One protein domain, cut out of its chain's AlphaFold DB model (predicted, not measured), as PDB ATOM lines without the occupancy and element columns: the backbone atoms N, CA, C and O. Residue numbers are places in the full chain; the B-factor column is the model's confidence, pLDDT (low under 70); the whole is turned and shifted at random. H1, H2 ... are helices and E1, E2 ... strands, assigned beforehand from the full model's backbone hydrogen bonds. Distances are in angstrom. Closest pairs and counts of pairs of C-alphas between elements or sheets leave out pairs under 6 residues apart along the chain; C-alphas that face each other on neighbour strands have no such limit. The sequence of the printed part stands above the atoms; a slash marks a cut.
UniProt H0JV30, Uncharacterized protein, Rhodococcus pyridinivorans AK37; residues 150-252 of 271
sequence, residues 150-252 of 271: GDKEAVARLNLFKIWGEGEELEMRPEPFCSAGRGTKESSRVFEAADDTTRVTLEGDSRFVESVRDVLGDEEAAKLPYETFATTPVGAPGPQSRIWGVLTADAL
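What this domain is: This is residues 150 to 252 of the 271 residues of an uncharacterized protein of Rhodococcus pyridinivorans AK37 (UniProt H0JV30). A strongly twisted wall of five antiparallel strands bends round one short helix, H1, which packs on one of its faces near the end of E4 and the start of E5; the opposite face is bare. Two very short helices, H2 and H3, make a corner beyond the other end of E4, and residues 191 to 192 pair with E2. The printed part has 103 residues with three named helices and five named strands, in the order E1 E2 H1 E3 H2 H3 E4 E5, and the sheet runs E2 E1 E5 E4 E3. The class is mixed, helices and strands; the whole is compact, with a radius of gyration of the C-alphas of 13.7 A and spans of 38 by 29 by 23 A.

How they stand to each other: Begin with E1, residues 157 to 164, and E2, residues 171 to 180, an antiparallel hairpin at 143 degrees; look for N 160 and O 178, 2.9 A apart, within hydrogen-bond range. E2, an edge strand, bends by 84 degrees at residue 177. On the other side of E1 is E5, residues 243 to 251, antiparallel at 153 degrees, with N 159 and O 248 at 2.9 A. E5 forms a hairpin with E4, residues 228 to 235, at 160 degrees; N 232 and O 247 are 2.9 A apart. The other edge strand, E3, residues 207 to 209, is antiparallel to E4 at 170 degrees, with N 209 and O 229 at 2.8 A. H1, residues 196 to 202, is on the sheet; its closest C-alphas to E4 are those of Thr 201 and Pro 233, 5.2 A. H2, residues 212 to 216, is only just not on the sheet, with 4 pairs of C-alphas within 10 A. H2 and H3, residues 218 to 221, only just touch, and only at the corner by their link, with 3 pairs of C-alphas within 8 A; the closest are those of Arg 213 and Ala 221, 5.1 A. H1 is apart from H2 and H3. In H1 and H2 every O i to N i+4 pair is within hydrogen-bond range; H3 is too short for such a pair.

Where its parts are: Find C-alpha 157 at (151.852, 135.466, 113.863); from there E1 runs 22.1 A to C-alpha 164. E2 spans 21.4 A and H1, starting at C-alpha 196 at (142.287, 150.838, 122.758), 9.9 A. E4 spans 23.2 A, and E5 runs 24.0 A to C-alpha 251 at (156.021, 139.293, 116.888).

The domain as a whole: The two C-alphas farthest apart, those of Glu 219 and Pro 239, are 41.7 A apart. The printed part has no cut, and its one long link joins E2 to H1 over 15 residues. Look for pLDDT under 70 at residues 150 to 155, 182 to 184 and 237 to 240; the mean of the printed part is 84.6.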
ATOM      1  N   GLY A 150     158.658 142.026 108.347       53.56
ATOM      2  CA  GLY A 150     159.775 142.130 109.258       53.56
ATOM      3  C   GLY A 150     161.077 141.845 108.520       53.56
ATOM      4  O   GLY A 150     161.079 141.595 107.310       53.56
ATOM      5  N   ASP A 151     162.212 141.935 109.210       54.97
ATOM      6  CA  ASP A 151     163.481 141.502 108.617       54.97
ATOM      7  C   ASP A 151     163.419 140.025 108.208       54.97
ATOM      8  O   ASP A 151     162.525 139.303 108.625       54.97
ATOM      9  N   LYS A 152     164.343 139.548 107.361       52.97
ATOM     10  CA  LYS A 152     164.299 138.193 106.758       52.97
ATOM     11  C   LYS A 152     164.152 137.028 107.762       52.97
ATOM     12  O   LYS A 152     163.922 135.898 107.341       52.97
ATOM     13  N   GLU A 153     164.300 137.299 109.057       56.44
ATOM     14  CA  GLU A 153     164.163 136.365 110.179       56.44
ATOM     15  C   GLU A 153     162.972 136.660 111.108       56.44
ATOM     16  O   GLU A 153     162.693 135.869 112.007       56.44
ATOM     17  N   ALA A 154     162.273 137.779 110.919       59.19
ATOM     18  CA  ALA A 154     161.093 138.131 111.686       59.19
ATOM     19  C   ALA A 154     159.940 137.211 111.292       59.19
ATOM     20  O   ALA A 154     159.549 137.118 110.127       59.19
ATOM     21  N   VAL A 155     159.396 136.507 112.281       68.31
ATOM     22  CA  VAL A 155     158.317 135.549 112.064       68.31
ATOM     23  C   VAL A 155     157.100 136.014 112.842       68.31
ATOM     24  O   VAL A 155     156.933 135.678 114.012       68.31
ATOM     25  N   ALA A 156     156.257 136.802 112.181       79.56
ATOM     26  CA  ALA A 156     155.019 137.288 112.767       79.56
ATOM     27  C   ALA A 156     153.944 136.193 112.789       79.56
ATOM     28  O   ALA A 156     153.854 135.345 111.894       79.56
ATOM     29  N   ARG A 157     153.089 136.238 113.808       85.81
ATOM     30  CA  ARG A 157     151.852 135.466 113.863       85.81
ATOM     31  C   ARG A 157     150.685 136.354 113.475       85.81
ATOM     32  O   ARG A 157     150.422 137.358 114.134       85.81
ATOM     33  N   LEU A 158     149.969 135.959 112.433       88.25
ATOM     34  CA  LEU A 158     148.735 136.605 112.032       88.25
ATOM     35  C   LEU A 158     147.535 135.947 112.691       88.25
ATOM     36  O   LEU A 158     147.430 134.724 112.709       88.25
ATOM     37  N   ASN A 159     146.600 136.758 113.173       90.38
ATOM     38  CA  ASN A 159     145.325 136.275 113.685       90.38
ATOM     39  C   ASN A 159     144.205 137.207 113.225       90.38
ATOM     40  O   ASN A 159     144.322 138.427 113.335       90.38
ATOM     41  N   LEU A 160     143.103 136.631 112.759       92.00
ATOM     42  CA  LEU A 160     141.883 137.375 112.485       92.00
ATOM     43  C   LEU A 160     140.972 137.323 113.708       92.00
ATOM     44  O   LEU A 160     140.649 136.243 114.197       92.00
ATOM     45  N   PHE A 161     140.510 138.482 114.150       94.31
ATOM     46  CA  PHE A 161     139.470 138.610 115.157       94.31
ATOM     47  C   PHE A 161     138.222 139.166 114.498       94.31
ATOM     48  O   PHE A 161     138.295 140.089 113.691       94.31
ATOM     49  N   LYS A 162     137.073 138.606 114.849       94.19
ATOM     50  CA  LYS A 162     135.767 139.025 114.360       94.19
ATOM     51  C   LYS A 162     135.032 139.781 115.457       94.19
ATOM     52  O   LYS A 162     135.128 139.404 116.623       94.19
ATOM     53  N   ILE A 163     134.283 140.809 115.071       93.81
ATOM     54  CA  ILE A 163     133.398 141.541 115.982       93.81
ATOM     55  C   ILE A 163     132.169 140.686 116.321       93.81
ATOM     56  O   ILE A 163     131.524 140.111 115.435       93.81
ATOM     57  N   TRP A 164     131.843 140.636 117.607       92.81
ATOM     58  CA  TRP A 164     130.650 140.030 118.189       92.81
ATOM     59  C   TRP A 164     129.972 141.043 119.112       92.81
ATOM     60  O   TRP A 164     130.657 141.821 119.767       92.81
ATOM     61  N   GLY A 165     128.639 141.017 119.178       91.25
ATOM     62  CA  GLY A 165     127.877 141.977 119.983       91.25
ATOM     63  C   GLY A 165     127.860 143.392 119.391       91.25
ATOM     64  O   GLY A 165     128.340 143.626 118.280       91.25
ATOM     65  N   GLU A 166     127.262 144.322 120.134       87.31
ATOM     66  CA  GLU A 166     127.156 145.746 119.800       87.31
ATOM     67  C   GLU A 166     127.231 146.589 121.087       87.31
ATOM     68  O   GLU A 166     126.897 146.113 122.171       87.31
ATOM     69  N   GLY A 167     127.650 147.854 120.972       85.69
ATOM     70  CA  GLY A 167     127.713 148.777 122.111       85.69
ATOM     71  C   GLY A 167     128.720 148.346 123.181       85.69
ATOM     72  O   GLY A 167     129.871 148.056 122.866       85.69
ATOM     73  N   GLU A 168     128.289 148.326 124.444       84.38
ATOM     74  CA  GLU A 168     129.131 147.961 125.596       84.38
ATOM     75  C   GLU A 168     129.408 146.449 125.691       84.38
ATOM     76  O   GLU A 168     130.395 146.051 126.298       84.38
ATOM     77  N   GLU A 169     128.588 145.609 125.049       89.12
ATOM     78  CA  GLU A 169     128.798 144.152 124.964       89.12
ATOM     79  C   GLU A 169     129.639 143.749 123.738       89.12
ATOM     80  O   GLU A 169     129.738 142.568 123.396       89.12
ATOM     81  N   LEU A 170     130.204 144.728 123.022       93.25
ATOM     82  CA  LEU A 170     131.024 144.470 121.848       93.25
ATOM     83  C   LEU A 170     132.359 143.841 122.252       93.25
ATOM     84  O   LEU A 170     133.111 144.382 123.060       93.25
ATOM     85  N   GLU A 171     132.693 142.734 121.600       95.50
ATOM     86  CA  GLU A 171     133.967 142.050 121.766       95.50
ATOM     87  C   GLU A 171     134.535 141.618 120.412       95.50
ATOM     88  O   GLU A 171     133.815 141.141 119.529       95.50
ATOM     89  N   MET A 172     135.854 141.706 120.252       94.81
ATOM     90  CA  MET A 172     136.557 141.091 119.131       94.81
ATOM     91  C   MET A 172     137.212 139.792 119.581       94.81
ATOM     92  O   MET A 172     138.145 139.781 120.387       94.81
ATOM     93  N   ARG A 173     136.726 138.682 119.024       94.94
ATOM     94  CA  ARG A 173     137.164 137.325 119.370       94.94
ATOM     95  C   ARG A 173     137.894 136.673 118.200       94.94
ATOM     96  O   ARG A 173     137.517 136.922 117.055       94.94
ATOM     97  N   PRO A 174     138.906 135.831 118.459       91.88
ATOM     98  CA  PRO A 174     139.655 135.134 117.426       91.88
ATOM     99  C   PRO A 174     138.696 134.279 116.596       91.88
ATOM    100  O   PRO A 174     137.897 133.513 117.137       91.88
ATOM    101  N   GLU A 175     138.748 134.441 115.278       89.94
ATOM    102  CA  GLU A 175     137.960 133.633 114.356       89.94
ATOM    103  C   GLU A 175     138.626 132.247 114.236       89.94
ATOM    104  O   GLU A 175     139.816 132.169 113.901       89.94
ATOM    105  N   PRO A 176     137.891 131.147 114.479       85.56
ATOM    106  CA  PRO A 176     138.452 129.801 114.405       85.56
ATOM    107  C   PRO A 176     139.113 129.513 113.055       85.56
ATOM    108  O   PRO A 176     138.601 129.910 111.999       85.56
ATOM    109  N   PHE A 177     140.242 128.803 113.085       81.56
ATOM    110  CA  PHE A 177     141.049 128.443 111.915       81.56
ATOM    111  C   PHE A 177     141.595 129.643 111.124       81.56
ATOM    112  O   PHE A 177     142.083 129.484 110.003       81.56
ATOM    113  N   CYS A 178     141.542 130.852 111.688       86.12
ATOM    114  CA  CYS A 178     142.035 132.075 111.059       86.12
ATOM    115  C   CYS A 178     143.279 132.607 111.786       86.12
ATOM    116  O   CYS A 178     143.356 133.776 112.166       86.12
ATOM    117  N   SER A 179     144.263 131.722 111.953       86.31
ATOM    118  CA  SER A 179     145.607 132.022 112.449       86.31
ATOM    119  C   SER A 179     146.654 131.456 111.485       86.31
ATOM    120  O   SER A 179     146.466 130.365 110.942       86.31
ATOM    121  N   ALA A 180     147.743 132.185 111.262       84.94
ATOM    122  CA  ALA A 180     148.858 131.762 110.415       84.94
ATOM    123  C   ALA A 180     150.200 132.288 110.957       84.94
ATOM    124  O   ALA A 180     150.236 133.283 111.676       84.94
ATOM    125  N   GLY A 181     151.312 131.632 110.612       77.50
ATOM    126  CA  GLY A 181     152.658 131.974 111.104       77.50
ATOM    127  C   GLY A 181     153.199 130.990 112.153       77.50
ATOM    128  O   GLY A 181     152.698 129.872 112.294       77.50
ATOM    129  N   ARG A 182     154.269 131.364 112.871       68.69
ATOM    130  CA  ARG A 182     154.925 130.482 113.860       68.69
ATOM    131  C   ARG A 182     154.169 130.458 115.189       68.69
ATOM    132  O   ARG A 182     153.705 131.478 115.682       68.69
ATOM    133  N   GLY A 183     154.109 129.265 115.787       61.50
ATOM    134  CA  GLY A 183     153.317 128.982 116.982       61.50
ATOM    135  C   GLY A 183     151.890 128.627 116.581       61.50
ATOM    136  O   GLY A 183     151.030 129.490 116.501       61.50
ATOM    137  N   THR A 184     151.634 127.340 116.344       53.59
ATOM    138  CA  THR A 184     150.352 126.787 115.861       53.59
ATOM    139  C   THR A 184     149.169 126.977 116.816       53.59
ATOM    140  O   THR A 184     148.068 126.511 116.536       53.59
ATOM    141  N   LYS A 185     149.379 127.637 117.958       70.12
ATOM    142  CA  LYS A 185     148.324 127.925 118.919       70.12
ATOM    143  C   LYS A 185     147.626 129.218 118.509       70.12
ATOM    144  O   LYS A 185     148.253 130.275 118.470       70.12
ATOM    145  N   GLU A 186     146.338 129.115 118.213       76.38
ATOM    146  CA  GLU A 186     145.470 130.260 117.950       76.38
ATOM    147  C   GLU A 186     145.514 131.274 119.101       76.38
ATOM    148  O   GLU A 186     145.871 130.951 120.241       76.38
ATOM    149  N   SER A 187     145.182 132.532 118.804       83.44
ATOM    150  CA  SER A 187     145.038 133.523 119.870       83.44
ATOM    151  C   SER A 187     143.861 133.155 120.743       83.44
ATOM    152  O   SER A 187     142.844 132.701 120.241       83.44
ATOM    153  N   SER A 188     144.008 133.378 122.043       86.19
ATOM    154  CA  SER A 188     142.908 133.334 123.003       86.19
ATOM    155  C   SER A 188     142.576 134.724 123.541       86.19
ATOM    156  O   SER A 188     141.829 134.824 124.509       86.19
ATOM    157  N   ARG A 189     143.171 135.787 122.973       88.12
ATOM    158  CA  ARG A 189     142.854 137.167 123.359       88.12
ATOM    159  C   ARG A 189     141.390 137.448 123.052       88.12
ATOM    160  O   ARG A 189     140.856 136.936 122.075       88.12
ATOM    161  N   VAL A 190     140.772 138.287 123.855       92.38
ATOM    162  CA  VAL A 190     139.490 138.907 123.543       92.38
ATOM    163  C   VAL A 190     139.729 140.389 123.725       92.38
ATOM    164  O   VAL A 190     140.292 140.769 124.747       92.38
ATOM    165  N   PHE A 191     139.403 141.183 122.708       93.00
ATOM    166  CA  PHE A 191     139.442 142.630 122.852       93.00
ATOM    167  C   PHE A 191     138.046 143.112 123.224       93.00
ATOM    168  O   PHE A 191     137.095 142.870 122.478       93.00
ATOM    169  N   GLU A 192     137.923 143.756 124.373       94.44
ATOM    170  CA  GLU A 192     136.663 144.301 124.875       94.44
ATOM    171  C   GLU A 192     136.381 145.672 124.246       94.44
ATOM    172  O   GLU A 192     137.271 146.310 123.679       94.44
ATOM    173  N   ALA A 193     135.143 146.160 124.352       92.25
ATOM    174  CA  ALA A 193     134.747 147.468 123.825       92.25
ATOM    175  C   ALA A 193     135.618 148.625 124.354       92.25
ATOM    176  O   ALA A 193     135.876 149.586 123.630       92.25
ATOM    177  N   ALA A 194     136.086 148.518 125.602       91.62
ATOM    178  CA  ALA A 194     136.917 149.524 126.257       91.62
ATOM    179  C   ALA A 194     138.396 149.488 125.828       91.62
ATOM    180  O   ALA A 194     139.127 150.443 126.098       91.62
ATOM    181  N   ASP A 195     138.845 148.423 125.159       91.69
ATOM    182  CA  ASP A 195     140.240 148.302 124.754       91.69
ATOM    183  C   ASP A 195     140.587 149.302 123.651       91.69
ATOM    184  O   ASP A 195     139.885 149.439 122.645       91.69
ATOM    185  N   ASP A 196     141.760 149.923 123.774       91.88
ATOM    186  CA  ASP A 196     142.287 150.838 122.758       91.88
ATOM    187  C   ASP A 196     142.349 150.199 121.365       91.88
ATOM    188  O   ASP A 196     142.117 150.868 120.362       91.88
ATOM    189  N   THR A 197     142.652 148.899 121.280       91.69
ATOM    190  CA  THR A 197     142.686 148.185 119.996       91.69
ATOM    191  C   THR A 197     141.304 148.149 119.354       91.69
ATOM    192  O   THR A 197     141.194 148.381 118.152       91.69
ATOM    193  N   THR A 198     140.254 147.895 120.136       92.38
ATOM    194  CA  THR A 198     138.868 147.895 119.659       92.38
ATOM    195  C   THR A 198     138.453 149.275 119.196       92.38
ATOM    196  O   THR A 198     137.970 149.417 118.074       92.38
ATOM    197  N   ARG A 199     138.719 150.300 120.007       92.50
ATOM    198  CA  ARG A 199     138.396 151.689 119.674       92.50
ATOM    199  C   ARG A 199     139.063 152.141 118.371       92.50
ATOM    200  O   ARG A 199     138.361 152.542 117.450       92.50
ATOM    201  N   VAL A 200     140.386 151.982 118.260       91.25
ATOM    202  CA  VAL A 200     141.157 152.367 117.060       91.25
ATOM    203  C   VAL A 200     140.699 151.578 115.828       91.25
ATOM    204  O   VAL A 200     140.518 152.144 114.754       91.25
ATOM    205  N   THR A 201     140.425 150.279 115.991       91.38
ATOM    206  CA  THR A 201     139.897 149.449 114.900       91.38
ATOM    207  C   THR A 201     138.556 149.980 114.406       91.38
ATOM    208  O   THR A 201     138.371 150.084 113.202       91.38
ATOM    209  N   LEU A 202     137.615 150.301 115.300       90.38
ATOM    210  CA  LEU A 202     136.276 150.774 114.928       90.38
ATOM    211  C   LEU A 202     136.288 152.172 114.291       90.38
ATOM    212  O   LEU A 202     135.407 152.476 113.487       90.38
ATOM    213  N   GLU A 203     137.298 152.987 114.599       89.38
ATOM    214  CA  GLU A 203     137.579 154.263 113.926       89.38
ATOM    215  C   GLU A 203     138.120 154.064 112.493       89.38
ATOM    216  O   GLU A 203     138.139 155.005 111.703       89.38
ATOM    217  N   GLY A 204     138.475 152.829 112.114       87.19
ATOM    218  CA  GLY A 204     139.031 152.502 110.799       87.19
ATOM    219  C   GLY A 204     140.547 152.651 110.721       87.19
ATOM    220  O   GLY A 204     141.112 152.536 109.631       87.19
ATOM    221  N   ASP A 205     141.205 152.829 111.863       88.00
ATOM    222  CA  ASP A 205     142.632 153.084 111.947       88.00
ATOM    223  C   ASP A 205     143.427 151.827 112.314       88.00
ATOM    224  O   ASP A 205     142.943 150.877 112.935       88.00
ATOM    225  N   SER A 206     144.692 151.817 111.897       88.75
ATOM    226  CA  SER A 206     145.649 150.770 112.261       88.75
ATOM    227  C   SER A 206     146.436 151.187 113.502       88.75
ATOM    228  O   SER A 206     146.820 152.346 113.647       88.75
ATOM    229  N   ARG A 207     146.731 150.232 114.387       88.88
ATOM    230  CA  ARG A 207     147.523 150.470 115.606       88.88
ATOM    231  C   ARG A 207     148.825 149.691 115.550       88.88
ATOM    232  O   ARG A 207     148.793 148.490 115.296       88.88
ATOM    233  N   PHE A 208     149.939 150.342 115.863       90.00
ATOM    234  CA  PHE A 208     151.227 149.692 116.095       90.00
ATOM    235  C   PHE A 208     151.652 149.874 117.551       90.00
ATOM    236  O   PHE A 208     151.568 150.976 118.091       90.00
ATOM    237  N   VAL A 209     152.097 148.791 118.181       90.06
ATOM    238  CA  VAL A 209     152.641 148.777 119.539       90.06
ATOM    239  C   VAL A 209     154.038 148.181 119.475       90.06
ATOM    240  O   VAL A 209     154.204 146.976 119.283       90.06
ATOM    241  N   GLU A 210     155.047 149.036 119.630       88.06
ATOM    242  CA  GLU A 210     156.462 148.658 119.544       88.06
ATOM    243  C   GLU A 210     156.918 147.803 120.734       88.06
ATOM    244  O   GLU A 210     157.674 146.848 120.561       88.06
ATOM    245  N   SER A 211     156.416 148.115 121.930       89.88
ATOM    246  CA  SER A 211     156.671 147.380 123.166       89.88
ATOM    247  C   SER A 211     155.374 147.248 123.955       89.88
ATOM    248  O   SER A 211     154.780 148.227 124.405       89.88
ATOM    249  N   VAL A 212     154.918 146.011 124.135       88.75
ATOM    250  CA  VAL A 212     153.749 145.676 124.958       88.75
ATOM    251  C   VAL A 212     154.008 145.996 126.431       88.75
ATOM    252  O   VAL A 212     153.075 146.363 127.143       88.75
ATOM    253  N   ARG A 213     155.269 145.911 126.879       90.44
ATOM    254  CA  ARG A 213     155.673 146.275 128.248       90.44
ATOM    255  C   ARG A 213     155.383 147.739 128.546       90.44
ATOM    256  O   ARG A 213     154.939 148.051 129.643       90.44
ATOM    257  N   ASP A 214     155.539 148.609 127.555       88.62
ATOM    258  CA  ASP A 214     155.316 150.048 127.719       88.62
ATOM    259  C   ASP A 214     153.822 150.377 127.884       88.62
ATOM    260  O   ASP A 214     153.472 151.396 128.473       88.62
ATOM    261  N   VAL A 215     152.940 149.508 127.376       86.88
ATOM    262  CA  VAL A 215     151.482 149.696 127.408       86.88
ATOM    263  C   VAL A 215     150.837 148.985 128.598       86.88
ATOM    264  O   VAL A 215     149.947 149.545 129.230       86.88
ATOM    265  N   LEU A 216     151.258 147.753 128.900       85.25
ATOM    266  CA  LEU A 216     150.632 146.900 129.921       85.25
ATOM    267  C   LEU A 216     151.439 146.806 131.228       85.25
ATOM    268  O   LEU A 216     150.931 146.290 132.222       85.25
ATOM    269  N   GLY A 217     152.681 147.294 131.244       88.75
ATOM    270  CA  GLY A 217     153.627 147.085 132.340       88.75
ATOM    271  C   GLY A 217     154.294 145.705 132.300       88.75
ATOM    272  O   GLY A 217     153.845 144.784 131.615       88.75
ATOM    273  N   ASP A 218     155.385 145.555 133.055       87.94
ATOM    274  CA  ASP A 218     156.239 144.358 133.017       87.94
ATOM    275  C   ASP A 218     155.506 143.066 133.424       87.94
ATOM    276  O   ASP A 218     155.710 142.018 132.810       87.94
ATOM    277  N   GLU A 219     154.638 143.126 134.439       86.75
ATOM    278  CA  GLU A 219     153.959 141.941 134.984       86.75
ATOM    279  C   GLU A 219     152.924 141.342 134.022       86.75
ATOM    280  O   GLU A 219     152.845 140.121 133.877       86.75
ATOM    281  N   GLU A 220     152.134 142.181 133.349       84.81
ATOM    282  CA  GLU A 220     151.140 141.726 132.371       84.81
ATOM    283  C   GLU A 220     151.797 141.349 131.041       84.81
ATOM    284  O   GLU A 220     151.453 140.327 130.441       84.81
ATOM    285  N   ALA A 221     152.803 142.110 130.604       85.25
ATOM    286  CA  ALA A 221     153.532 141.809 129.379       85.25
ATOM    287  C   ALA A 221     154.282 140.469 129.453       85.25
ATOM    288  O   ALA A 221     154.323 139.744 128.462       85.25
ATOM    289  N   ALA A 222     154.796 140.077 130.625       84.75
ATOM    290  CA  ALA A 222     155.443 138.777 130.822       84.75
ATOM    291  C   ALA A 222     154.506 137.570 130.599       84.75
ATOM    292  O   ALA A 222     154.982 136.453 130.381       84.75
ATOM    293  N   LYS A 223     153.180 137.766 130.642       85.81
ATOM    294  CA  LYS A 223     152.184 136.710 130.374       85.81
ATOM    295  C   LYS A 223     151.936 136.501 128.879       85.81
ATOM    296  O   LYS A 223     151.321 135.501 128.496       85.81
ATOM    297  N   LEU A 224     152.371 137.434 128.035       84.25
ATOM    298  CA  LEU A 224     152.131 137.407 126.599       84.25
ATOM    299  C   LEU A 224     153.335 136.800 125.866       84.25
ATOM    300  O   LEU A 224     154.480 137.065 126.216       84.25
ATOM    301  N   PRO A 225     153.106 135.984 124.823       84.69
ATOM    302  CA  PRO A 225     154.195 135.355 124.083       84.69
ATOM    303  C   PRO A 225     154.862 136.298 123.066       84.69
ATOM    304  O   PRO A 225     155.652 135.822 122.260       84.69
ATOM    305  N   TYR A 226     154.512 137.586 123.042       86.81
ATOM    306  CA  TYR A 226     154.949 138.569 122.049       86.81
ATOM    307  C   TYR A 226     155.285 139.899 122.731       86.81
ATOM    308  O   TYR A 226     154.660 140.264 123.727       86.81
ATOM    309  N   GLU A 227     156.252 140.628 122.176       88.81
ATOM    310  CA  GLU A 227     156.688 141.934 122.692       88.81
ATOM    311  C   GLU A 227     156.184 143.103 121.846       88.81
ATOM    312  O   GLU A 227     156.082 144.213 122.353       88.81
ATOM    313  N   THR A 228     155.816 142.867 120.585       88.44
ATOM    314  CA  THR A 228     155.281 143.891 119.678       88.44
ATOM    315  C   THR A 228     154.090 143.345 118.908       88.44
ATOM    316  O   THR A 228     154.010 142.141 118.632       88.44
ATOM    317  N   PHE A 229     153.150 144.218 118.555       89.44
ATOM    318  CA  PHE A 229     152.074 143.850 117.647       89.44
ATOM    319  C   PHE A 229     151.598 145.024 116.793       89.44
ATOM    320  O   PHE A 229     151.642 146.185 117.196       89.44
ATOM    321  N   ALA A 230     151.098 144.695 115.609       90.00
ATOM    322  CA  ALA A 230     150.391 145.596 114.717       90.00
ATOM    323  C   ALA A 230     148.953 145.109 114.536       90.00
ATOM    324  O   ALA A 230     148.679 143.909 114.575       90.00
ATOM    325  N   THR A 231     148.031 146.031 114.304       90.75
ATOM    326  CA  THR A 231     146.633 145.722 114.012       90.75
ATOM    327  C   THR A 231     146.143 146.558 112.848       90.75
ATOM    328  O   THR A 231     146.542 147.713 112.705       90.75
ATOM    329  N   THR A 232     145.285 145.972 112.020       90.62
ATOM    330  CA  THR A 232     144.634 146.669 110.913       90.62
ATOM    331  C   THR A 232     143.174 146.227 110.804       90.62
ATOM    332  O   THR A 232     142.885 145.030 110.949       90.62
ATOM    333  N   PRO A 233     142.226 147.154 110.600       91.38
ATOM    334  CA  PRO A 233     140.815 146.818 110.526       91.38
ATOM    335  C   PRO A 233     140.510 146.023 109.258       91.38
ATOM    336  O   PRO A 233     141.023 146.290 108.172       91.38
ATOM    337  N   VAL A 234     139.621 145.043 109.391       89.25
ATOM    338  CA  VAL A 234     139.104 144.256 108.269       89.25
ATOM    339  C   VAL A 234     137.711 144.772 107.948       89.25
ATOM    340  O   VAL A 234     136.740 144.453 108.635       89.25
ATOM    341  N   GLY A 235     137.617 145.586 106.903       85.88
ATOM    342  CA  GLY A 235     136.395 146.272 106.495       85.88
ATOM    343  C   GLY A 235     136.353 146.530 104.992       85.88
ATOM    344  O   GLY A 235     137.340 146.316 104.286       85.88
ATOM    345  N   ALA A 236     135.206 146.982 104.488       74.19
ATOM    346  CA  ALA A 236     135.122 147.500 103.126       74.19
ATOM    347  C   ALA A 236     135.477 148.989 103.132       74.19
ATOM    348  O   ALA A 236     134.920 149.727 103.948       74.19
ATOM    349  N   PRO A 237     136.343 149.456 102.220       61.62
ATOM    350  CA  PRO A 237     136.564 150.884 102.046       61.62
ATOM    351  C   PRO A 237     135.294 151.548 101.489       61.62
ATOM    352  O   PRO A 237     134.646 151.007 100.591       61.62
ATOM    353  N   GLY A 238     134.933 152.727 102.005       60.22
ATOM    354  CA  GLY A 238     133.856 153.553 101.449       60.22
ATOM    355  C   GLY A 238     133.020 154.313 102.489       60.22
ATOM    356  O   GLY A 238     133.225 154.149 103.683       60.22
ATOM    357  N   PRO A 239     132.035 155.124 102.057       52.25
ATOM    358  CA  PRO A 239     131.221 155.976 102.942       52.25
ATOM    359  C   PRO A 239     130.327 155.212 103.931       52.25
ATOM    360  O   PRO A 239     129.808 155.790 104.877       52.25
ATOM    361  N   GLN A 240     130.109 153.920 103.678       63.81
ATOM    362  CA  GLN A 240     129.388 152.985 104.546       63.81
ATOM    363  C   GLN A 240     130.332 151.871 105.019       63.81
ATOM    364  O   GLN A 240     129.933 150.707 105.082       63.81
ATOM    365  N   SER A 241     131.605 152.205 105.256       70.19
ATOM    366  CA  SER A 241     132.642 151.254 105.644       70.19
ATOM    367  C   SER A 241     132.222 150.496 106.893       70.19
ATOM    368  O   SER A 241     132.270 151.004 108.011       70.19
ATOM    369  N   ARG A 242     131.777 149.255 106.690       85.12
ATOM    370  CA  ARG A 242     131.518 148.324 107.778       85.12
ATOM    371  C   ARG A 242     132.814 147.612 108.101       85.12
ATOM    372  O   ARG A 242     133.413 146.983 107.229       85.12
ATOM    373  N   ILE A 243     133.197 147.684 109.365       89.25
ATOM    374  CA  ILE A 243     134.311 146.928 109.919       89.25
ATOM    375  C   ILE A 243     133.741 145.621 110.464       89.25
ATOM    376  O   ILE A 243     132.743 145.607 111.185       89.25
ATOM    377  N   TRP A 244     134.322 144.505 110.037       89.94
ATOM    378  CA  TRP A 244     133.912 143.155 110.426       89.94
ATOM    379  C   TRP A 244     134.826 142.549 111.489       89.94
ATOM    380  O   TRP A 244     134.466 141.542 112.106       89.94
ATOM    381  N   GLY A 245     135.999 143.139 111.698       92.94
ATOM    382  CA  GLY A 245     137.014 142.591 112.575       92.94
ATOM    383  C   GLY A 245     138.331 143.345 112.510       92.94
ATOM    384  O   GLY A 245     138.431 144.403 111.893       92.94
ATOM    385  N   VAL A 246     139.352 142.741 113.106       93.56
ATOM    386  CA  VAL A 246     140.729 143.226 113.095       93.56
ATOM    387  C   VAL A 246     141.673 142.082 112.749       93.56
ATOM    388  O   VAL A 246     141.517 140.954 113.220       93.56
ATOM    389  N   LEU A 247     142.657 142.367 111.909       92.06
ATOM    390  CA  LEU A 247     143.796 141.498 111.667       92.06
ATOM    391  C   LEU A 247     144.932 141.954 112.579       92.06
ATOM    392  O   LEU A 247     145.314 143.121 112.540       92.06
ATOM    393  N   THR A 248     145.482 141.047 113.380       90.81
ATOM    394  CA  THR A 248     146.657 141.328 114.211       90.81
ATOM    395  C   THR A 248     147.876 140.614 113.654       90.81
ATOM    396  O   THR A 248     147.770 139.459 113.243       90.81
ATOM    397  N   ALA A 249     149.026 141.274 113.698       89.00
ATOM    398  CA  ALA A 249     150.340 140.691 113.492       89.00
ATOM    399  C   ALA A 249     151.123 140.810 114.798       89.00
ATOM    400  O   ALA A 249     151.409 141.917 115.234       89.00
ATOM    401  N   ASP A 250     151.448 139.686 115.426       87.81
ATOM    402  CA  ASP A 250     152.186 139.642 116.689       87.81
ATOM    403  C   ASP A 250     153.615 139.146 116.420       87.81
ATOM    404  O   ASP A 250     153.778 138.151 115.712       87.81
ATOM    405  N   ALA A 251     154.642 139.780 116.991       86.69
ATOM    406  CA  ALA A 251     156.021 139.293 116.888       86.69
ATOM    407  C   ALA A 251     156.695 139.145 118.254       86.69
ATOM    408  O   ALA A 251     156.354 139.822 119.227       86.69
ATOM    409  N   LEU A 252     157.637 138.204 118.332       86.00
ATOM    410  CA  LEU A 252     158.213 137.765 119.600       86.00
ATOM    411  C   LEU A 252     159.030 138.870 120.254       86.00
ATOM    412  O   LEU A 252     159.026 138.961 121.477       86.00
TER     413      LEU A 252